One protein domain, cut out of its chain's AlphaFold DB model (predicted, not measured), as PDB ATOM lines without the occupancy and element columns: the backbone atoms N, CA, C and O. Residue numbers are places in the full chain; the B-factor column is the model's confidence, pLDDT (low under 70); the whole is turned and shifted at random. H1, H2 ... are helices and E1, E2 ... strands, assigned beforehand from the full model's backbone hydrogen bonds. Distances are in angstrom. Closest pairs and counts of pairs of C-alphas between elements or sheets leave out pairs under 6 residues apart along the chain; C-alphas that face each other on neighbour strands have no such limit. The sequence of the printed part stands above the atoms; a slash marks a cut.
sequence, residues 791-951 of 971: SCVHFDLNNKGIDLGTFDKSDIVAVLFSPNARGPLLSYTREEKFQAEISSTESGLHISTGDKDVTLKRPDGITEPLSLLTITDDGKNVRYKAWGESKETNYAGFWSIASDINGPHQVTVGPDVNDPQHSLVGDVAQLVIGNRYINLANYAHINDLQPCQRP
ATOM      1  N   SER A 791     164.258 149.063 157.690       64.00
ATOM      2  CA  SER A 791     164.671 147.675 157.891       64.00
ATOM      3  C   SER A 791     163.969 146.768 156.878       64.00
ATOM      4  O   SER A 791     162.843 147.046 156.454       64.00
ATOM      5  N   CYS A 792     164.637 145.685 156.509       72.62
ATOM      6  CA  CYS A 792     164.072 144.543 155.806       72.62
ATOM      7  C   CYS A 792     164.767 143.261 156.279       72.62
ATOM      8  O   CYS A 792     165.714 143.316 157.070       72.62
ATOM      9  N   VAL A 793     164.307 142.114 155.792       82.56
ATOM     10  CA  VAL A 793     164.910 140.807 156.048       82.56
ATOM     11  C   VAL A 793     165.354 140.188 154.733       82.56
ATOM     12  O   VAL A 793     164.582 140.149 153.781       82.56
ATOM     13  N   HIS A 794     166.596 139.723 154.686       86.31
ATOM     14  CA  HIS A 794     167.165 138.958 153.591       86.31
ATOM     15  C   HIS A 794     167.024 137.464 153.893       86.31
ATOM     16  O   HIS A 794     167.483 136.989 154.934       86.31
ATOM     17  N   PHE A 795     166.375 136.760 152.972       85.31
ATOM     18  CA  PHE A 795     166.218 135.314 152.951       85.31
ATOM     19  C   PHE A 795     167.273 134.728 152.001       85.31
ATOM     20  O   PHE A 795     167.484 135.263 150.903       85.31
ATOM     21  N   ASP A 796     167.935 133.652 152.421       82.00
ATOM     22  CA  ASP A 796     168.945 132.930 151.648       82.00
ATOM     23  C   ASP A 796     168.514 131.495 151.281       82.00
ATOM     24  O   ASP A 796     167.389 131.065 151.528       82.00
ATOM     25  N   LEU A 797     169.417 130.744 150.641       78.44
ATOM     26  CA  LEU A 797     169.168 129.399 150.105       78.44
ATOM     27  C   LEU A 797     168.763 128.340 151.151       78.44
ATOM     28  O   LEU A 797     168.456 127.213 150.763       78.44
ATOM     29  N   ASN A 798     168.737 128.677 152.441       73.00
ATOM     30  CA  ASN A 798     168.293 127.798 153.521       73.00
ATOM     31  C   ASN A 798     166.927 128.201 154.110       73.00
ATOM     32  O   ASN A 798     166.489 127.559 155.058       73.00
ATOM     33  N   ASN A 799     166.269 129.272 153.644       77.25
ATOM     34  CA  ASN A 799     165.072 129.819 154.299       77.25
ATOM     35  C   ASN A 799     163.772 129.524 153.536       77.25
ATOM     36  O   ASN A 799     163.650 129.876 152.365       77.25
ATOM     37  N   LYS A 800     162.758 128.983 154.220       80.88
ATOM     38  CA  LYS A 800     161.387 128.857 153.705       80.88
ATOM     39  C   LYS A 800     160.793 130.244 153.409       80.88
ATOM     40  O   LYS A 800     161.083 131.226 154.098       80.88
ATOM     41  N   GLY A 801     159.910 130.297 152.412       82.25
ATOM     42  CA  GLY A 801     159.012 131.427 152.170       82.25
ATOM     43  C   GLY A 801     158.108 131.787 153.354       82.25
ATOM     44  O   GLY A 801     158.036 131.069 154.351       82.25
ATOM     45  N   ILE A 802     157.394 132.911 153.234       88.25
ATOM     46  CA  ILE A 802     156.481 133.384 154.281       88.25
ATOM     47  C   ILE A 802     155.238 132.501 154.297       88.25
ATOM     48  O   ILE A 802     154.427 132.553 153.375       88.25
ATOM     49  N   ASP A 803     155.071 131.729 155.363       85.88
ATOM     50  CA  ASP A 803     153.901 130.888 155.564       85.88
ATOM     51  C   ASP A 803     152.989 131.502 156.626       85.88
ATOM     52  O   ASP A 803     153.436 131.901 157.703       85.88
ATOM     53  N   LEU A 804     151.711 131.632 156.294       84.00
ATOM     54  CA  LEU A 804     150.718 132.340 157.097       84.00
ATOM     55  C   LEU A 804     149.672 131.413 157.736       84.00
ATOM     56  O   LEU A 804     148.842 131.880 158.516       84.00
ATOM     57  N   GLY A 805     149.690 130.120 157.400       80.56
ATOM     58  CA  GLY A 805     148.691 129.159 157.867       80.56
ATOM     59  C   GLY A 805     147.293 129.406 157.283       80.56
ATOM     60  O   GLY A 805     147.141 129.774 156.117       80.56
ATOM     61  N   THR A 806     146.256 129.141 158.084       78.06
ATOM     62  CA  THR A 806     144.841 129.240 157.682       78.06
ATOM     63  C   THR A 806     144.155 130.460 158.301       78.06
ATOM     64  O   THR A 806     144.361 130.754 159.475       78.06
ATOM     65  N   PHE A 807     143.319 131.145 157.513       74.50
ATOM     66  CA  PHE A 807     142.528 132.317 157.904       74.50
ATOM     67  C   PHE A 807     141.057 132.170 157.512       74.50
ATOM     68  O   PHE A 807     140.758 131.813 156.373       74.50
ATOM     69  N   ASP A 808     140.131 132.560 158.383       63.31
ATOM     70  CA  ASP A 808     138.705 132.562 158.062       63.31
ATOM     71  C   ASP A 808     138.358 133.667 157.032       63.31
ATOM     72  O   ASP A 808     137.763 133.422 155.971       63.31
ATOM     73  N   LYS A 809     138.658 134.937 157.362       64.44
ATOM     74  CA  LYS A 809     138.013 136.112 156.745       64.44
ATOM     75  C   LYS A 809     138.975 137.225 156.300       64.44
ATOM     76  O   LYS A 809     138.580 138.384 156.196       64.44
ATOM     77  N   SER A 810     140.227 136.903 155.991       62.31
ATOM     78  CA  SER A 810     141.220 137.895 155.551       62.31
ATOM     79  C   SER A 810     140.961 138.367 154.117       62.31
ATOM     80  O   SER A 810     141.443 137.790 153.148       62.31
ATOM     81  N   ASP A 811     140.207 139.458 153.993       70.25
ATOM     82  CA  ASP A 811     139.814 140.061 152.710       70.25
ATOM     83  C   ASP A 811     140.979 140.749 151.962       70.25
ATOM     84  O   ASP A 811     140.835 141.135 150.797       70.25
ATOM     85  N   ILE A 812     142.147 140.903 152.602       80.50
ATOM     86  CA  ILE A 812     143.343 141.469 151.970       80.50
ATOM     87  C   ILE A 812     144.662 140.993 152.598       80.50
ATOM     88  O   ILE A 812     144.805 140.956 153.822       80.50
ATOM     89  N   VAL A 813     145.647 140.692 151.745       84.62
ATOM     90  CA  VAL A 813     147.045 140.395 152.105       84.62
ATOM     91  C   VAL A 813     147.980 141.141 151.143       84.62
ATOM     92  O   VAL A 813     147.706 141.217 149.944       84.62
ATOM     93  N   ALA A 814     149.087 141.706 151.625       84.31
ATOM     94  CA  ALA A 814     150.081 142.368 150.775       84.31
ATOM     95  C   ALA A 814     151.521 142.160 151.272       84.31
ATOM     96  O   ALA A 814     151.768 142.089 152.475       84.31
ATOM     97  N   VAL A 815     152.473 142.082 150.337       87.25
ATOM     98  CA  VAL A 815     153.897 141.808 150.610       87.25
ATOM     99  C   VAL A 815     154.787 142.737 149.785       87.25
ATOM    100  O   VAL A 815     154.573 142.907 148.582       87.25
ATOM    101  N   LEU A 816     155.808 143.314 150.426       83.94
ATOM    102  CA  LEU A 816     156.839 144.149 149.798       83.94
ATOM    103  C   LEU A 816     158.177 143.405 149.744       83.94
ATOM    104  O   LEU A 816     158.844 143.250 150.767       83.94
ATOM    105  N   PHE A 817     158.570 142.978 148.545       86.94
ATOM    106  CA  PHE A 817     159.685 142.061 148.281       86.94
ATOM    107  C   PHE A 817     160.644 142.620 147.219       86.94
ATOM    108  O   PHE A 817     160.249 143.433 146.392       86.94
ATOM    109  N   SER A 818     161.914 142.221 147.194       86.00
ATOM    110  CA  SER A 818     162.872 142.719 146.196       86.00
ATOM    111  C   SER A 818     162.543 142.209 144.783       86.00
ATOM    112  O   SER A 818     162.210 141.030 144.649       86.00
ATOM    113  N   PRO A 819     162.700 143.008 143.703       80.25
ATOM    114  CA  PRO A 819     162.372 142.569 142.338       80.25
ATOM    115  C   PRO A 819     163.145 141.329 141.862       80.25
ATOM    116  O   PRO A 819     162.705 140.648 140.941       80.25
ATOM    117  N   ASN A 820     164.294 141.040 142.481       81.62
ATOM    118  CA  ASN A 820     165.140 139.878 142.216       81.62
ATOM    119  C   ASN A 820     164.837 138.657 143.108       81.62
ATOM    120  O   ASN A 820     165.611 137.702 143.051       81.62
ATOM    121  N   ALA A 821     163.776 138.686 143.927       87.00
ATOM    122  CA  ALA A 821     163.416 137.565 144.795       87.00
ATOM    123  C   ALA A 821     163.019 136.320 143.981       87.00
ATOM    124  O   ALA A 821     162.414 136.444 142.910       87.00
ATOM    125  N   ARG A 822     163.347 135.126 144.480       88.56
ATOM    126  CA  ARG A 822     163.167 133.830 143.799       88.56
ATOM    127  C   ARG A 822     162.717 132.754 144.785       88.56
ATOM    128  O   ARG A 822     163.192 132.765 145.912       88.56
ATOM    129  N   GLY A 823     161.882 131.816 144.344       87.94
ATOM    130  CA  GLY A 823     161.334 130.749 145.196       87.94
ATOM    131  C   GLY A 823     159.965 131.112 145.789       87.94
ATOM    132  O   GLY A 823     159.384 132.130 145.386       87.94
ATOM    133  N   PRO A 824     159.417 130.294 146.707       88.12
ATOM    134  CA  PRO A 824     158.120 130.551 147.328       88.12
ATOM    135  C   PRO A 824     158.185 131.829 148.167       88.12
ATOM    136  O   PRO A 824     158.934 131.926 149.129       88.12
ATOM    137  N   LEU A 825     157.405 132.836 147.786       89.62
ATOM    138  CA  LEU A 825     157.342 134.129 148.463       89.62
ATOM    139  C   LEU A 825     156.318 134.112 149.604       89.62
ATOM    140  O   LEU A 825     156.588 134.666 150.670       89.62
ATOM    141  N   LEU A 826     155.145 133.518 149.358       90.50
ATOM    142  CA  LEU A 826     154.001 133.548 150.268       90.50
ATOM    143  C   LEU A 826     153.117 132.297 150.113       90.50
ATOM    144  O   LEU A 826     152.744 131.963 148.987       90.50
ATOM    145  N   SER A 827     152.716 131.675 151.222       87.88
ATOM    146  CA  SER A 827     151.674 130.636 151.278       87.88
ATOM    147  C   SER A 827     150.618 130.969 152.332       87.88
ATOM    148  O   SER A 827     150.953 131.387 153.442       87.88
ATOM    149  N   TYR A 828     149.337 130.792 151.996       87.25
ATOM    150  CA  TYR A 828     148.241 130.833 152.970       87.25
ATOM    151  C   TYR A 828     147.001 130.073 152.483       87.25
ATOM    152  O   TYR A 828     146.812 129.876 151.283       87.25
ATOM    153  N   THR A 829     146.123 129.709 153.413       82.25
ATOM    154  CA  THR A 829     144.816 129.104 153.124       82.25
ATOM    155  C   THR A 829     143.704 130.004 153.646       82.25
ATOM    156  O   THR A 829     143.747 130.417 154.803       82.25
ATOM    157  N   ARG A 830     142.682 130.294 152.833       78.56
ATOM    158  CA  ARG A 830     141.412 130.843 153.322       78.56
ATOM    159  C   ARG A 830     140.430 129.694 153.550       78.56
ATOM    160  O   ARG A 830     140.141 128.938 152.619       78.56
ATOM    161  N   GLU A 831     139.960 129.557 154.787       73.56
ATOM    162  CA  GLU A 831     139.151 128.423 155.250       73.56
ATOM    163  C   GLU A 831     137.905 128.214 154.369       73.56
ATOM    164  O   GLU A 831     137.278 129.177 153.925       73.56
ATOM    165  N   GLU A 832     137.608 126.948 154.047       67.75
ATOM    166  CA  GLU A 832     136.538 126.496 153.133       67.75
ATOM    167  C   GLU A 832     136.503 127.155 151.729       67.75
ATOM    168  O   GLU A 832     135.558 126.936 150.969       67.75
ATOM    169  N   LYS A 833     137.523 127.940 151.338       75.75
ATOM    170  CA  LYS A 833     137.510 128.753 150.107       75.75
ATOM    171  C   LYS A 833     138.619 128.421 149.109       75.75
ATOM    172  O   LYS A 833     138.305 128.099 147.965       75.75
ATOM    173  N   PHE A 834     139.890 128.558 149.494       78.56
ATOM    174  CA  PHE A 834     141.045 128.282 148.625       78.56
ATOM    175  C   PHE A 834     142.359 128.208 149.418       78.56
ATOM    176  O   PHE A 834     142.527 128.884 150.430       78.56
ATOM    177  N   GLN A 835     143.327 127.460 148.898       82.44
ATOM    178  CA  GLN A 835     144.748 127.585 149.239       82.44
ATOM    179  C   GLN A 835     145.415 128.475 148.183       82.44
ATOM    180  O   GLN A 835     145.011 128.430 147.022       82.44
ATOM    181  N   ALA A 836     146.377 129.315 148.562       84.75
ATOM    182  CA  ALA A 836     147.112 130.192 147.652       84.75
ATOM    183  C   ALA A 836     148.619 130.096 147.910       84.75
ATOM    184  O   ALA A 836     149.110 130.478 148.974       84.75
ATOM    185  N   GLU A 837     149.353 129.629 146.904       88.25
ATOM    186  CA  GLU A 837     150.806 129.466 146.935       88.25
ATOM    187  C   GLU A 837     151.445 130.336 145.860       88.25
ATOM    188  O   GLU A 837     151.100 130.250 144.679       88.25
ATOM    189  N   ILE A 838     152.360 131.214 146.267       91.50
ATOM    190  CA  ILE A 838     152.882 132.280 145.414       91.50
ATOM    191  C   ILE A 838     154.399 132.205 145.378       91.50
ATOM    192  O   ILE A 838     155.069 132.495 146.365       91.50
ATOM    193  N   SER A 839     154.942 131.873 144.209       91.06
ATOM    194  CA  SER A 839     156.378 131.794 143.947       91.06
ATOM    195  C   SER A 839     156.845 132.922 143.033       91.06
ATOM    196  O   SER A 839     156.261 133.178 141.979       91.06
ATOM    197  N   SER A 840     157.940 133.582 143.408       91.19
ATOM    198  CA  SER A 840     158.619 134.545 142.544       91.19
ATOM    199  C   SER A 840     159.608 133.823 141.629       91.19
ATOM    200  O   SER A 840     160.426 133.019 142.078       91.19
ATOM    201  N   THR A 841     159.543 134.110 140.332       87.75
ATOM    202  CA  THR A 841     160.415 133.528 139.300       87.75
ATOM    203  C   THR A 841     161.250 134.627 138.637       87.75
ATOM    204  O   THR A 841     161.200 135.786 139.050       87.75
ATOM    205  N   GLU A 842     162.024 134.319 137.593       81.62
ATOM    206  CA  GLU A 842     162.668 135.356 136.767       81.62
ATOM    207  C   GLU A 842     161.664 136.137 135.898       81.62
ATOM    208  O   GLU A 842     161.860 137.327 135.659       81.62
ATOM    209  N   SER A 843     160.566 135.500 135.482       83.81
ATOM    210  CA  SER A 843     159.583 136.051 134.538       83.81
ATOM    211  C   SER A 843     158.364 136.712 135.192       83.81
ATOM    212  O   SER A 843     157.597 137.388 134.503       83.81
ATOM    213  N   GLY A 844     158.155 136.537 136.500       88.75
ATOM    214  CA  GLY A 844     156.963 137.054 137.167       88.75
ATOM    215  C   GLY A 844     156.735 136.543 138.586       88.75
ATOM    216  O   GLY A 844     157.655 136.074 139.257       88.75
ATOM    217  N   LEU A 845     155.478 136.631 139.017       92.25
ATOM    218  CA  LEU A 845     154.925 135.861 140.129       92.25
ATOM    219  C   LEU A 845     154.042 134.758 139.547       92.25
ATOM    220  O   LEU A 845     153.158 135.045 138.737       92.25
ATOM    221  N   HIS A 846     154.274 133.525 139.973       91.88
ATOM    222  CA  HIS A 846     153.420 132.375 139.709       91.88
ATOM    223  C   HIS A 846     152.586 132.092 140.961       91.88
ATOM    224  O   HIS A 846     153.109 132.140 142.070       91.88
ATOM    225  N   ILE A 847     151.288 131.881 140.781       90.12
ATOM    226  CA  ILE A 847     150.272 131.835 141.830       90.12
ATOM    227  C   ILE A 847     149.422 130.595 141.560       90.12
ATOM    228  O   ILE A 847     148.637 130.603 140.610       90.12
ATOM    229  N   SER A 848     149.567 129.551 142.369       84.81
ATOM    230  CA  SER A 848     148.680 128.389 142.313       84.81
ATOM    231  C   SER A 848     147.561 128.533 143.338       84.81
ATOM    232  O   SER A 848     147.777 129.016 144.451       84.81
ATOM    233  N   THR A 849     146.349 128.141 142.945       77.88
ATOM    234  CA  THR A 849     145.142 128.187 143.788       77.88
ATOM    235  C   THR A 849     144.435 126.829 143.863       77.88
ATOM    236  O   THR A 849     143.209 126.741 143.807       77.88
ATOM    237  N   GLY A 850     145.223 125.749 143.911       68.00
ATOM    238  CA  GLY A 850     144.753 124.359 143.898       68.00
ATOM    239  C   GLY A 850     144.293 123.905 142.511       68.00
ATOM    240  O   GLY A 850     144.972 123.121 141.857       68.00
ATOM    241  N   ASP A 851     143.165 124.439 142.037       64.62
ATOM    242  CA  ASP A 851     142.547 124.056 140.756       64.62
ATOM    243  C   ASP A 851     143.047 124.878 139.552       64.62
ATOM    244  O   ASP A 851     142.725 124.569 138.400       64.62
ATOM    245  N   LYS A 852     143.732 126.003 139.800       72.75
ATOM    246  CA  LYS A 852     144.068 127.014 138.784       72.75
ATOM    247  C   LYS A 852     145.407 127.675 139.077       72.75
ATOM    248  O   LYS A 852     145.600 128.204 140.173       72.75
ATOM    249  N   ASP A 853     146.236 127.772 138.043       81.44
ATOM    250  CA  ASP A 853     147.472 128.548 138.061       81.44
ATOM    251  C   ASP A 853     147.307 129.893 137.347       81.44
ATOM    252  O   ASP A 853     146.695 130.008 136.280       81.44
ATOM    253  N   VAL A 854     147.905 130.927 137.929       86.25
ATOM    254  CA  VAL A 854     147.886 132.308 137.455       86.25
ATOM    255  C   VAL A 854     149.312 132.847 137.454       86.25
ATOM    256  O   VAL A 854     150.073 132.628 138.389       86.25
ATOM    257  N   THR A 855     149.680 133.601 136.419       89.88
ATOM    258  CA  THR A 855     150.990 134.265 136.354       89.88
ATOM    259  C   THR A 855     150.813 135.760 136.100       89.88
ATOM    260  O   THR A 855     150.174 136.155 135.119       89.88
ATOM    261  N   LEU A 856     151.394 136.576 136.982       91.06
ATOM    262  CA  LEU A 856     151.597 138.017 136.803       91.06
ATOM    263  C   LEU A 856     152.992 138.221 136.211       91.06
ATOM    264  O   LEU A 856     153.979 137.805 136.820       91.06
ATOM    265  N   LYS A 857     153.096 138.833 135.032       89.12
ATOM    266  CA  LYS A 857     154.389 139.031 134.362       89.12
ATOM    267  C   LYS A 857     155.158 140.195 134.974       89.12
ATOM    268  O   LYS A 857     154.586 141.247 135.249       89.12
ATOM    269  N   ARG A 858     156.471 140.024 135.129       87.38
ATOM    270  CA  ARG A 858     157.382 141.110 135.506       87.38
ATOM    271  C   ARG A 858     157.683 141.975 134.272       87.38
ATOM    272  O   ARG A 858     158.126 141.418 133.269       87.38
ATOM    273  N   PRO A 859     157.470 143.303 134.311       83.19
ATOM    274  CA  PRO A 859     157.933 144.197 133.254       83.19
ATOM    275  C   PRO A 859     159.463 144.244 133.170       83.19
ATOM    276  O   PRO A 859     160.149 144.208 134.194       83.19
ATOM    277  N   ASP A 860     159.996 144.396 131.960       78.06
ATOM    278  CA  ASP A 860     161.424 144.639 131.758       78.06
ATOM    279  C   ASP A 860     161.842 145.997 132.351       78.06
ATOM    280  O   ASP A 860     161.156 147.007 132.185       78.06
ATOM    281  N   GLY A 861     163.002 146.041 133.014       70.50
ATOM    282  CA  GLY A 861     163.614 147.301 133.456       70.50
ATOM    283  C   GLY A 861     163.018 147.944 134.716       70.50
ATOM    284  O   GLY A 861     163.082 149.168 134.848       70.50
ATOM    285  N   ILE A 862     162.474 147.161 135.658       71.31
ATOM    286  CA  ILE A 862     162.084 147.673 136.988       71.31
ATOM    287  C   ILE A 862     163.271 148.388 137.652       71.31
ATOM    288  O   ILE A 862     164.333 147.804 137.858       71.31
ATOM    289  N   THR A 863     163.058 149.651 138.025       62.41
ATOM    290  CA  THR A 863     164.027 150.495 138.755       62.41
ATOM    291  C   THR A 863     163.673 150.676 140.235       62.41
ATOM    292  O   THR A 863     164.440 151.271 140.991       62.41
ATOM    293  N   GLU A 864     162.520 150.159 140.663       67.50
ATOM    294  CA  GLU A 864     162.021 150.242 142.036       67.50
ATOM    295  C   GLU A 864     162.806 149.281 142.955       67.50
ATOM    296  O   GLU A 864     163.050 148.136 142.573       67.50
ATOM    297  N   PRO A 865     163.215 149.692 144.173       66.00
ATOM    298  CA  PRO A 865     164.048 148.861 145.050       66.00
ATOM    299  C   PRO A 865     163.287 147.685 145.682       66.00
ATOM    300  O   PRO A 865     163.911 146.731 146.149       66.00
ATOM    301  N   LEU A 866     161.955 147.770 145.717       75.31
ATOM    302  CA  LEU A 866     161.016 146.776 146.224       75.31
ATOM    303  C   LEU A 866     159.785 146.771 145.309       75.31
ATOM    304  O   LEU A 866     159.377 147.809 144.797       75.31
ATOM    305  N   SER A 867     159.208 145.593 145.121       82.38
ATOM    306  CA  SER A 867     157.974 145.301 144.401       82.38
ATOM    307  C   SER A 867     156.845 145.036 145.393       82.38
ATOM    308  O   SER A 867     157.060 144.379 146.411       82.38
ATOM    309  N   LEU A 868     155.642 145.517 145.085       84.88
ATOM    310  CA  LEU A 868     154.434 145.244 145.861       84.88
ATOM    311  C   LEU A 868     153.610 144.142 145.188       84.88
ATOM    312  O   LEU A 868     153.214 144.282 144.029       84.88
ATOM    313  N   LEU A 869     153.301 143.093 145.948       87.50
ATOM    314  CA  LEU A 869     152.187 142.187 145.689       87.50
ATOM    315  C   LEU A 869     151.011 142.603 146.579       87.50
ATOM    316  O   LEU A 869     151.179 142.816 147.779       87.50
ATOM    317  N   THR A 870     149.815 142.688 146.006       87.25
ATOM    318  CA  THR A 870     148.553 142.837 146.742       87.25
ATOM    319  C   THR A 870     147.579 141.750 146.309       87.25
ATOM    320  O   THR A 870     147.448 141.464 145.118       87.25
ATOM    321  N   ILE A 871     146.890 141.169 147.282       87.19
ATOM    322  CA  ILE A 871     145.904 140.107 147.127       87.19
ATOM    323  C   ILE A 871     144.627 140.603 147.804       87.19
ATOM    324  O   ILE A 871     144.623 140.785 149.017       87.19
ATOM    325  N   THR A 872     143.573 140.878 147.038       86.00
ATOM    326  CA  THR A 872     142.269 141.334 147.559       86.00
ATOM    327  C   THR A 872     141.193 140.316 147.228       86.00
ATOM    328  O   THR A 872     141.057 139.964 146.057       86.00
ATOM    329  N   ASP A 873     140.402 139.897 148.206       81.00
ATOM    330  CA  ASP A 873     139.297 138.953 148.029       81.00
ATOM    331  C   ASP A 873     137.956 139.667 148.259       81.00
ATOM    332  O   ASP A 873     137.711 140.216 149.331       81.00
ATOM    333  N   ASP A 874     137.092 139.679 147.239       74.62
ATOM    334  CA  ASP A 874     135.774 140.334 147.282       74.62
ATOM    335  C   ASP A 874     134.645 139.436 147.834       74.62
ATOM    336  O   ASP A 874     133.464 139.789 147.765       74.62
ATOM    337  N   GLY A 875     134.995 138.259 148.360       70.38
ATOM    338  CA  GLY A 875     134.060 137.237 148.828       70.38
ATOM    339  C   GLY A 875     133.662 136.213 147.757       70.38
ATOM    340  O   GLY A 875     132.951 135.263 148.087       70.38
ATOM    341  N   LYS A 876     134.111 136.386 146.503       73.50
ATOM    342  CA  LYS A 876     133.884 135.475 145.360       73.50
ATOM    343  C   LYS A 876     135.098 135.309 144.441       73.50
ATOM    344  O   LYS A 876     135.246 134.276 143.786       73.50
ATOM    345  N   ASN A 877     135.924 136.342 144.334       79.31
ATOM    346  CA  ASN A 877     137.082 136.410 143.458       79.31
ATOM    347  C   ASN A 877     138.288 136.902 144.253       79.31
ATOM    348  O   ASN A 877     138.241 137.968 144.870       79.31
ATOM    349  N   VAL A 878     139.399 136.179 144.151       84.69
ATOM    350  CA  VAL A 878     140.696 136.661 144.626       84.69
ATOM    351  C   VAL A 878     141.384 137.394 143.483       84.69
ATOM    352  O   VAL A 878     141.692 136.802 142.448       84.69
ATOM    353  N   ARG A 879     141.622 138.694 143.656       88.12
ATOM    354  CA  ARG A 879     142.389 139.533 142.735       88.12
ATOM    355  C   ARG A 879     143.829 139.655 143.219       88.12
ATOM    356  O   ARG A 879     144.085 140.221 144.278       88.12
ATOM    357  N   TYR A 880     144.759 139.212 142.387       89.12
ATOM    358  CA  TYR A 880     146.200 139.335 142.579       89.12
ATOM    359  C   TYR A 880     146.734 140.475 141.709       89.12
ATOM    360  O   TYR A 880     146.434 140.534 140.513       89.12
ATOM    361  N   LYS A 881     147.526 141.381 142.289       88.75
ATOM    362  CA  LYS A 881     148.033 142.588 141.623       88.75
ATOM    363  C   LYS A 881     149.508 142.818 141.952       88.75
ATOM    364  O   LYS A 881     149.869 142.896 143.123       88.75
ATOM    365  N   ALA A 882     150.340 142.974 140.924       85.62
ATOM    366  CA  ALA A 882     151.754 143.341 141.037       85.62
ATOM    367  C   ALA A 882     152.214 144.063 139.760       85.62
ATOM    368  O   ALA A 882     151.711 143.779 138.675       85.62
ATOM    369  N   TRP A 883     153.144 145.016 139.881       84.38
ATOM    370  CA  TRP A 883     153.740 145.771 138.756       84.38
ATOM    371  C   TRP A 883     152.747 146.437 137.776       84.38
ATOM    372  O   TRP A 883     153.086 146.724 136.631       84.38
ATOM    373  N   GLY A 884     151.510 146.682 138.214       76.06
ATOM    374  CA  GLY A 884     150.425 147.201 137.374       76.06
ATOM    375  C   GLY A 884     149.606 146.132 136.640       76.06
ATOM    376  O   GLY A 884     148.486 146.434 136.230       76.06
ATOM    377  N   GLU A 885     150.080 144.884 136.542       83.56
ATOM    378  CA  GLU A 885     149.226 143.760 136.146       83.56
ATOM    379  C   GLU A 885     148.231 143.404 137.263       83.56
ATOM    380  O   GLU A 885     148.495 143.582 138.455       83.56
ATOM    381  N   SER A 886     147.076 142.876 136.858       88.56
ATOM    382  CA  SER A 886     146.027 142.370 137.741       88.56
ATOM    383  C   SER A 886     145.423 141.104 137.133       88.56
ATOM    384  O   SER A 886     145.172 141.053 135.925       88.56
ATOM    385  N   LYS A 887     145.177 140.087 137.960       88.50
ATOM    386  CA  LYS A 887     144.528 138.818 137.595       88.50
ATOM    387  C   LYS A 887     143.494 138.462 138.651       88.50
ATOM    388  O   LYS A 887     143.674 138.813 139.811       88.50
ATOM    389  N   GLU A 888     142.428 137.778 138.255       86.00
ATOM    390  CA  GLU A 888     141.323 137.416 139.146       86.00
ATOM    391  C   GLU A 888     141.028 135.922 139.035       86.00
ATOM    392  O   GLU A 888     140.941 135.383 137.930       86.00
ATOM    393  N   THR A 889     140.856 135.270 140.184       82.06
ATOM    394  CA  THR A 889     140.542 133.845 140.286       82.06
ATOM    395  C   THR A 889     139.244 133.673 141.063       82.06
ATOM    396  O   THR A 889     139.167 134.003 142.243       82.06
ATOM    397  N   ASN A 890     138.211 133.164 140.392       76.69
ATOM    398  CA  ASN A 890     136.909 132.901 141.000       76.69
ATOM    399  C   ASN A 890     136.896 131.552 141.743       76.69
ATOM    400  O   ASN A 890     137.363 130.548 141.188       76.69
ATOM    401  N   TYR A 891     136.318 131.539 142.947       69.69
ATOM    402  CA  TYR A 891     136.035 130.351 143.759       69.69
ATOM    403  C   TYR A 891     134.537 130.292 144.114       69.69
ATOM    404  O   TYR A 891     133.842 131.310 144.139       69.69
ATOM    405  N   ALA A 892     134.012 129.094 144.379       51.06
ATOM    406  CA  ALA A 892     132.575 128.858 144.562       51.06
ATOM    407  C   ALA A 892     132.079 129.180 145.993       51.06
ATOM    408  O   ALA A 892     131.520 128.325 146.673       51.06
ATOM    409  N   GLY A 893     132.299 130.415 146.459       47.91
ATOM    410  CA  GLY A 893     131.956 130.866 147.814       47.91
ATOM    411  C   GLY A 893     130.584 131.541 147.952       47.91
ATOM    412  O   GLY A 893     130.140 132.291 147.078       47.91
ATOM    413  N   PHE A 894     129.928 131.325 149.099       40.12
ATOM    414  CA  PHE A 894     128.770 132.117 149.536       40.12
ATOM    415  C   PHE A 894     129.232 133.411 150.237       40.12
ATOM    416  O   PHE A 894     130.332 133.475 150.787       40.12
ATOM    417  N   TRP A 895     128.406 134.461 150.210       34.53
ATOM    418  CA  TRP A 895     128.820 135.798 150.652       34.53
ATOM    419  C   TRP A 895     129.128 135.889 152.159       34.53
ATOM    420  O   TRP A 895     128.220 135.860 152.988       34.53
ATOM    421  N   SER A 896     130.387 136.170 152.497       38.91
ATOM    422  CA  SER A 896     130.748 137.007 153.649       38.91
ATOM    423  C   SER A 896     132.051 137.767 153.363       38.91
ATOM    424  O   SER A 896     132.956 137.235 152.717       38.91
ATOM    425  N   ILE A 897     132.099 139.025 153.812       42.09
ATOM    426  CA  ILE A 897     133.239 139.954 153.749       42.09
ATOM    427  C   ILE A 897     133.302 140.572 155.151       42.09
ATOM    428  O   ILE A 897     132.350 141.246 155.552       42.09
ATOM    429  N   ALA A 898     134.318 140.224 155.942       41.97
ATOM    430  CA  ALA A 898     134.331 140.458 157.391       41.97
ATOM    431  C   ALA A 898     135.726 140.235 158.016       41.97
ATOM    432  O   ALA A 898     135.887 139.372 158.875       41.97
ATOM    433  N   SER A 899     136.716 141.012 157.570       44.50
ATOM    434  CA  SER A 899     138.111 141.080 158.051       44.50
ATOM    435  C   SER A 899     138.430 140.531 159.461       44.50
ATOM    436  O   SER A 899     137.862 140.992 160.455       44.50
ATOM    437  N   ASP A 900     139.470 139.690 159.548       48.44
ATOM    438  CA  ASP A 900     140.031 139.036 160.756       48.44
ATOM    439  C   ASP A 900     140.710 139.983 161.785       48.44
ATOM    440  O   ASP A 900     141.772 139.692 162.339       48.44
ATOM    441  N   ILE A 901     140.122 141.142 162.084       45.88
ATOM    442  CA  ILE A 901     140.731 142.198 162.922       45.88
ATOM    443  C   ILE A 901     141.033 141.740 164.370       45.88
ATOM    444  O   ILE A 901     141.853 142.367 165.046       45.88
ATOM    445  N   ASN A 902     140.453 140.624 164.832       42.38
ATOM    446  CA  ASN A 902     140.413 140.245 166.252       42.38
ATOM    447  C   ASN A 902     141.264 139.020 166.668       42.38
ATOM    448  O   ASN A 902     141.551 138.901 167.852       42.38
ATOM    449  N   GLY A 903     141.683 138.126 165.761       49.00
ATOM    450  CA  GLY A 903     142.481 136.924 166.109       49.00
ATOM    451  C   GLY A 903     143.958 137.061 165.705       49.00
ATOM    452  O   GLY A 903     144.214 137.762 164.730       49.00
ATOM    453  N   PRO A 904     144.951 136.485 166.405       51.06
ATOM    454  CA  PRO A 904     146.360 136.552 165.992       51.06
ATOM    455  C   PRO A 904     146.642 135.660 164.766       51.06
ATOM    456  O   PRO A 904     146.198 134.520 164.716       51.06
ATOM    457  N   HIS A 905     147.403 136.161 163.785       63.25
ATOM    458  CA  HIS A 905     147.823 135.375 162.612       63.25
ATOM    459  C   HIS A 905     149.146 134.648 162.885       63.25
ATOM    460  O   HIS A 905     150.103 135.278 163.342       63.25
ATOM    461  N   GLN A 906     149.240 133.359 162.547       67.62
ATOM    462  CA  GLN A 906     150.479 132.587 162.685       67.62
ATOM    463  C   GLN A 906     151.440 132.867 161.518       67.62
ATOM    464  O   GLN A 906     151.436 132.177 160.504       67.62
ATOM    465  N   VAL A 907     152.298 133.876 161.674       76.19
ATOM    466  CA  VAL A 907     153.363 134.177 160.704       76.19
ATOM    467  C   VAL A 907     154.572 133.286 160.979       76.19
ATOM    468  O   VAL A 907     155.261 133.453 161.984       76.19
ATOM    469  N   THR A 908     154.845 132.359 160.064       79.31
ATOM    470  CA  THR A 908     155.984 131.439 160.110       79.31
ATOM    471  C   THR A 908     156.985 131.806 159.015       79.31
ATOM    472  O   THR A 908     156.657 131.845 157.831       79.31
ATOM    473  N   VAL A 909     158.226 132.080 159.413       75.31
ATOM    474  CA  VAL A 909     159.379 132.356 158.540       75.31
ATOM    475  C   VAL A 909     160.610 131.719 159.177       75.31
ATOM    476  O   VAL A 909     160.701 131.720 160.401       75.31
ATOM    477  N   GLY A 910     161.558 131.198 158.397       63.53
ATOM    478  CA  GLY A 910     162.773 130.610 158.970       63.53
ATOM    479  C   GLY A 910     163.435 129.534 158.122       63.53
ATOM    480  O   GLY A 910     163.127 129.433 156.936       63.53
ATOM    481  N   PRO A 911     164.367 128.752 158.692       59.59
ATOM    482  CA  PRO A 911     165.106 127.744 157.947       59.59
ATOM    483  C   PRO A 911     164.210 126.580 157.504       59.59
ATOM    484  O   PRO A 911     163.503 125.993 158.326       59.59
ATOM    485  N   ASP A 912     164.279 126.207 156.225       60.38
ATOM    486  CA  ASP A 912     163.767 124.916 155.767       60.38
ATOM    487  C   ASP A 912     164.856 123.858 155.977       60.38
ATOM    488  O   ASP A 912     165.915 123.875 155.352       60.38
ATOM    489  N   VAL A 913     164.606 122.948 156.916       52.28
ATOM    490  CA  VAL A 913     165.569 121.914 157.314       52.28
ATOM    491  C   VAL A 913     165.552 120.717 156.345       52.28
ATOM    492  O   VAL A 913     166.427 119.856 156.437       52.28
ATOM    493  N   ASN A 914     164.578 120.632 155.426       50.31
ATOM    494  CA  ASN A 914     164.271 119.399 154.694       50.31
ATOM    495  C   ASN A 914     164.286 119.507 153.157       50.31
ATOM    496  O   ASN A 914     164.553 118.479 152.531       50.31
ATOM    497  N   ASP A 915     164.044 120.669 152.530       56.00
ATOM    498  CA  ASP A 915     164.132 120.790 151.058       56.00
ATOM    499  C   ASP A 915     164.725 122.119 150.523       56.00
ATOM    500  O   ASP A 915     164.024 123.131 150.426       56.00
ATOM    501  N   PRO A 916     165.984 122.109 150.029       51.59
ATOM    502  CA  PRO A 916     166.610 123.260 149.370       51.59
ATOM    503  C   PRO A 916     165.926 123.749 148.079       51.59
ATOM    504  O   PRO A 916     166.265 124.831 147.597       51.59
ATOM    505  N   GLN A 917     165.009 122.982 147.473       52.81
ATOM    506  CA  GLN A 917     164.263 123.427 146.284       52.81
ATOM    507  C   GLN A 917     163.106 124.382 146.626       52.81
ATOM    508  O   GLN A 917     162.620 125.079 145.736       52.81
ATOM    509  N   HIS A 918     162.717 124.468 147.903       64.06
ATOM    510  CA  HIS A 918     161.629 125.316 148.400       64.06
ATOM    511  C   HIS A 918     162.114 126.555 149.185       64.06
ATOM    512  O   HIS A 918     161.333 127.199 149.888       64.06
ATOM    513  N   SER A 919     163.383 126.947 149.026       79.00
ATOM    514  CA  SER A 919     163.940 128.142 149.675       79.00
ATOM    515  C   SER A 919     163.644 129.450 148.923       79.00
ATOM    516  O   SER A 919     163.766 129.536 147.698       79.00
ATOM    517  N   LEU A 920     163.308 130.501 149.673       86.00
ATOM    518  CA  LEU A 920     163.156 131.882 149.217       86.00
ATOM    519  C   LEU A 920     164.514 132.593 149.242       86.00
ATOM    520  O   LEU A 920     165.138 132.700 150.287       86.00
ATOM    521  N   VAL A 921     164.946 133.159 148.116       87.31
ATOM    522  CA  VAL A 921     166.157 133.993 148.043       87.31
ATOM    523  C   VAL A 921     165.778 135.415 147.656       87.31
ATOM    524  O   VAL A 921     165.280 135.631 146.550       87.31
ATOM    525  N   GLY A 922     166.039 136.393 148.523       87.44
ATOM    526  CA  GLY A 922     165.748 137.811 148.277       87.44
ATOM    527  C   GLY A 922     165.411 138.594 149.546       87.44
ATOM    528  O   GLY A 922     165.390 138.044 150.641       87.44
ATOM    529  N   ASP A 923     165.122 139.887 149.402       86.62
ATOM    530  CA  ASP A 923     164.746 140.729 150.542       86.62
ATOM    531  C   ASP A 923     163.219 140.838 150.637       86.62
ATOM    532  O   ASP A 923     162.561 141.125 149.636       86.62
ATOM    533  N   VAL A 924     162.650 140.721 151.837       84.25
ATOM    534  CA  VAL A 924     161.262 141.108 152.124       84.25
ATOM    535  C   VAL A 924     161.252 142.146 153.242       84.25
ATOM    536  O   VAL A 924     161.869 141.976 154.292       84.25
ATOM    537  N   ALA A 925     160.583 143.270 153.000       73.62
ATOM    538  CA  ALA A 925     160.569 144.408 153.912       73.62
ATOM    539  C   ALA A 925     159.327 144.442 154.806       73.62
ATOM    540  O   ALA A 925     159.429 144.813 155.972       73.62
ATOM    541  N   GLN A 926     158.153 144.115 154.256       76.81
ATOM    542  CA  GLN A 926     156.866 144.331 154.924       76.81
ATOM    543  C   GLN A 926     155.844 143.267 154.519       76.81
ATOM    544  O   GLN A 926     155.783 142.878 153.351       76.81
ATOM    545  N   LEU A 927     155.012 142.872 155.483       78.62
ATOM    546  CA  LEU A 927     153.811 142.056 155.310       78.62
ATOM    547  C   LEU A 927     152.616 142.834 155.888       78.62
ATOM    548  O   LEU A 927     152.736 143.483 156.928       78.62
ATOM    549  N   VAL A 928     151.467 142.775 155.218       76.75
ATOM    550  CA  VAL A 928     150.198 143.360 155.674       76.75
ATOM    551  C   VAL A 928     149.098 142.313 155.546       76.75
ATOM    552  O   VAL A 928     148.986 141.674 154.502       76.75
ATOM    553  N   ILE A 929     148.280 142.159 156.589       75.06
ATOM    554  CA  ILE A 929     147.099 141.282 156.604       75.06
ATOM    555  C   ILE A 929     145.927 142.089 157.166       75.06
ATOM    556  O   ILE A 929     146.035 142.684 158.241       75.06
ATOM    557  N   GLY A 930     144.821 142.174 156.428       70.56
ATOM    558  CA  GLY A 930     143.722 143.076 156.769       70.56
ATOM    559  C   GLY A 930     144.198 144.533 156.833       70.56
ATOM    560  O   GLY A 930     144.666 145.103 155.850       70.56
ATOM    561  N   ASN A 931     144.102 145.133 158.020       61.84
ATOM    562  CA  ASN A 931     144.609 146.474 158.332       61.84
ATOM    563  C   ASN A 931     145.894 146.464 159.192       61.84
ATOM    564  O   ASN A 931     146.332 147.524 159.648       61.84
ATOM    565  N   ARG A 932     146.484 145.290 159.445       59.25
ATOM    566  CA  ARG A 932     147.618 145.100 160.359       59.25
ATOM    567  C   ARG A 932     148.938 145.062 159.603       59.25
ATOM    568  O   ARG A 932     149.089 144.322 158.634       59.25
ATOM    569  N   TYR A 933     149.905 145.824 160.098       66.19
ATOM    570  CA  TYR A 933     151.287 145.815 159.632       66.19
ATOM    571  C   TYR A 933     152.114 144.795 160.422       66.19
ATOM    572  O   TYR A 933     152.062 144.787 161.651       66.19
ATOM    573  N   ILE A 934     152.892 143.962 159.731       70.50
ATOM    574  CA  ILE A 934     153.776 142.959 160.330       70.50
ATOM    575  C   ILE A 934     155.219 143.260 159.913       70.50
ATOM    576  O   ILE A 934     155.597 143.143 158.743       70.50
ATOM    577  N   ASN A 935     156.036 143.644 160.897       70.50
ATOM    578  CA  ASN A 935     157.458 143.895 160.705       70.50
ATOM    579  C   ASN A 935     158.245 142.576 160.744       70.50
ATOM    580  O   ASN A 935     158.548 142.052 161.818       70.50
ATOM    581  N   LEU A 936     158.611 142.058 159.570       74.81
ATOM    582  CA  LEU A 936     159.377 140.813 159.451       74.81
ATOM    583  C   LEU A 936     160.748 140.890 160.150       74.81
ATOM    584  O   LEU A 936     161.253 139.863 160.596       74.81
ATOM    585  N   ALA A 937     161.325 142.086 160.337       69.56
ATOM    586  CA  ALA A 937     162.603 142.249 161.038       69.56
ATOM    587  C   ALA A 937     162.567 141.756 162.497       69.56
ATOM    588  O   ALA A 937     163.602 141.349 163.021       69.56
ATOM    589  N   ASN A 938     161.389 141.713 163.128       70.94
ATOM    590  CA  ASN A 938     161.218 141.162 164.475       70.94
ATOM    591  C   ASN A 938     161.479 139.642 164.522       70.94
ATOM    592  O   ASN A 938     161.901 139.121 165.550       70.94
ATOM    593  N   TYR A 939     161.267 138.940 163.404       72.00
ATOM    594  CA  TYR A 939     161.441 137.490 163.280       72.00
ATOM    595  C   TYR A 939     162.876 137.093 162.911       72.00
ATOM    596  O   TYR A 939     163.247 135.933 163.078       72.00
ATOM    597  N   ALA A 940     163.698 138.037 162.434       70.06
ATOM    598  CA  ALA A 940     165.025 137.746 161.894       70.06
ATOM    599  C   ALA A 940     165.967 137.099 162.926       70.06
ATOM    600  O   ALA A 940     166.621 136.106 162.631       70.06
ATOM    601  N   HIS A 941     165.962 137.602 164.164       66.56
ATOM    602  CA  HIS A 941     166.780 137.073 165.264       66.56
ATOM    603  C   HIS A 941     166.297 135.737 165.849       66.56
ATOM    604  O   HIS A 941     167.027 135.130 166.625       66.56
ATOM    605  N   ILE A 942     165.073 135.311 165.529       63.94
ATOM    606  CA  ILE A 942     164.473 134.068 166.043       63.94
ATOM    607  C   ILE A 942     164.690 132.915 165.050       63.94
ATOM    608  O   ILE A 942     164.671 131.754 165.443       63.94
ATOM    609  N   ASN A 943     164.919 133.239 163.772       67.44
ATOM    610  CA  ASN A 943     164.847 132.296 162.657       67.44
ATOM    611  C   ASN A 943     166.057 132.389 161.699       67.44
ATOM    612  O   ASN A 943     165.925 132.099 160.512       67.44
ATOM    613  N   ASP A 944     167.208 132.846 162.206       68.62
ATOM    614  CA  ASP A 944     168.497 132.983 161.499       68.62
ATOM    615  C   ASP A 944     168.470 133.767 160.164       68.62
ATOM    616  O   ASP A 944     169.352 133.618 159.317       68.62
ATOM    617  N   LEU A 945     167.492 134.662 159.981       76.62
ATOM    618  CA  LEU A 945     167.375 135.491 158.775       76.62
ATOM    619  C   LEU A 945     168.283 136.729 158.876       76.62
ATOM    620  O   LEU A 945     168.408 137.351 159.936       76.62
ATOM    621  N   GLN A 946     168.891 137.150 157.766       79.75
ATOM    622  CA  GLN A 946     169.862 138.249 157.790       79.75
ATOM    623  C   GLN A 946     169.158 139.622 157.721       79.75
ATOM    624  O   GLN A 946     168.318 139.839 156.849       79.75
ATOM    625  N   PRO A 947     169.475 140.603 158.588       76.25
ATOM    626  CA  PRO A 947     168.854 141.925 158.525       76.25
ATOM    627  C   PRO A 947     169.415 142.754 157.360       76.25
ATOM    628  O   PRO A 947     170.629 142.930 157.239       76.25
ATOM    629  N   CYS A 948     168.536 143.337 156.542       71.56
ATOM    630  CA  CYS A 948     168.902 144.223 155.436       71.56
ATOM    631  C   CYS A 948     168.379 145.659 155.615       71.56
ATOM    632  O   CYS A 948     167.559 145.963 156.486       71.56
ATOM    633  N   GLN A 949     168.899 146.576 154.793       66.06
ATOM    634  CA  GLN A 949     168.562 148.001 154.801       66.06
ATOM    635  C   GLN A 949     168.247 148.455 153.375       66.06
ATOM    636  O   GLN A 949     169.074 148.316 152.471       66.06
ATOM    637  N   ARG A 950     167.053 149.013 153.163       62.41
ATOM    638  CA  ARG A 950     166.579 149.494 151.853       62.41
ATOM    639  C   ARG A 950     165.980 150.903 151.978       62.41
ATOM    640  O   ARG A 950     165.587 151.306 153.077       62.41
ATOM    641  N   PRO A 951     165.893 151.677 150.878       52.59
ATOM    642  CA  PRO A 951     165.027 152.856 150.831       52.59
ATOM    643  C   PRO A 951     163.610 152.488 151.290       52.59
ATOM    644  O   PRO A 951     163.167 151.365 151.040       52.59
TER     645      PRO A 951
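AT A GLANCE: This is residues 791 to 951 of the 971 residues of the protein "LAM_G_DOMAIN domain-containing protein" of Pomacea canaliculata (UniProt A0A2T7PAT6). The domain is a sandwich of two twisted sheets, face to face, their strands running almost along one another. In the larger, branched sheet E12 bends, so that E1 and E14 turn off at one end of the sandwich with the short helix H1 over E1; the edges of the two sheets come together at E7 and E10, and a long unnamed stretch, residues 891 to 907, leads from E10 to E11. The printed part has 161 residues, with fourteen named strands and one named helix, in the order E1 to E13, H1, E14; the class is mostly strand. The larger sheet, of eight strands, is antiparallel in each neighbour pair, and the other, in the order E7, E6, E5, E4, E2, E11, is mixed. The whole is compact and rounded, with a radius of gyration of the C-alphas of 15.1 A and spans of 42 by 37 by 32 A.

HOW THE PARTS SIT: In the branched sheet E12, residues 922 to 929, bends by 59 degrees at residue 925 and has three neighbours. On one side of it lie E1, residues 791 to 795, beside residues 922 to 925, and E13, residues 932 to 934, beside residues 927 to 929; on the other side lies E3, residues 812 to 817. N 793 and O 924 of E1 and E12 are 2.9 A apart, within hydrogen-bond range, as are N 934 and O 927 of the hairpin E12 and E13, at 2.8 A, and N 814 and O 928 of E3 and E12, at 2.9 A. On the other side of E1 from E12 lies E14, residues 946 to 950, with N 794 and O 946 2.8 A apart. On the other side of E3 from E12 lies E8, residues 867 to 873, with N 871 and O 813 2.8 A apart. E8 begins a meander, each strand the antiparallel neighbour of the one before, with E9, residues 877 to 882, and the edge strand E10, residues 885 to 890; N 881 and O 870, and N 880 and O 887, are each 2.8 A apart. The other sheet holds a second meander: E4, residues 823 to 830, E5, residues 834 to 840, E6, residues 844 to 848, and the edge strand E7, residues 853 to 857. Here N 838 and O 826, N 846 and O 839, and N 854 and O 847 are each 2.8 A apart. E4 is parallel to E2, residues 799 to 807, with N 827 and O 802 2.9 A apart, and E2 is antiparallel to the edge strand E11, residues 908 to 911, with N 800 and O 910 2.8 A apart. The facing parts of the sheets are 9.0 A centre to centre, their best planes 14 degrees apart and their strands at 4 degrees. The closest C-alphas of E7 and E10, those of Leu 856 and Glu 885, are 6.2 A apart. H1, residues 937 to 940, is over E1 at a height over the branched sheet of 7.9 A, and only grazes the other sheet with residues 939 to 940. It is too short for any O i to N i+4 pair; its one O i to N i+3 pair is within range.

IN THESE COORDINATES: E1 begins at C-alpha 791 (164.671, 147.675, 157.891), and E14 ends at C-alpha 950 (166.579, 149.494, 151.853). E2, the longest strand by residues, measures 23.0 A, E4 21.5 A, E12 20.7 A, E8 20.1 A and E5 19.6 A from first to last C-alpha. E10 ends at C-alpha 890 (136.909, 132.901, 141.000).

THE WHOLE: The C-alphas of Phe 894 and Gln 949, the two farthest apart, are 43.2 A apart. The printed part has no cut. The link E10 to E11, 17 residues, is long. Mean pLDDT of the printed part is 74.9; 46 residues are under 70, among them residues 891 to 906 and 910 to 918.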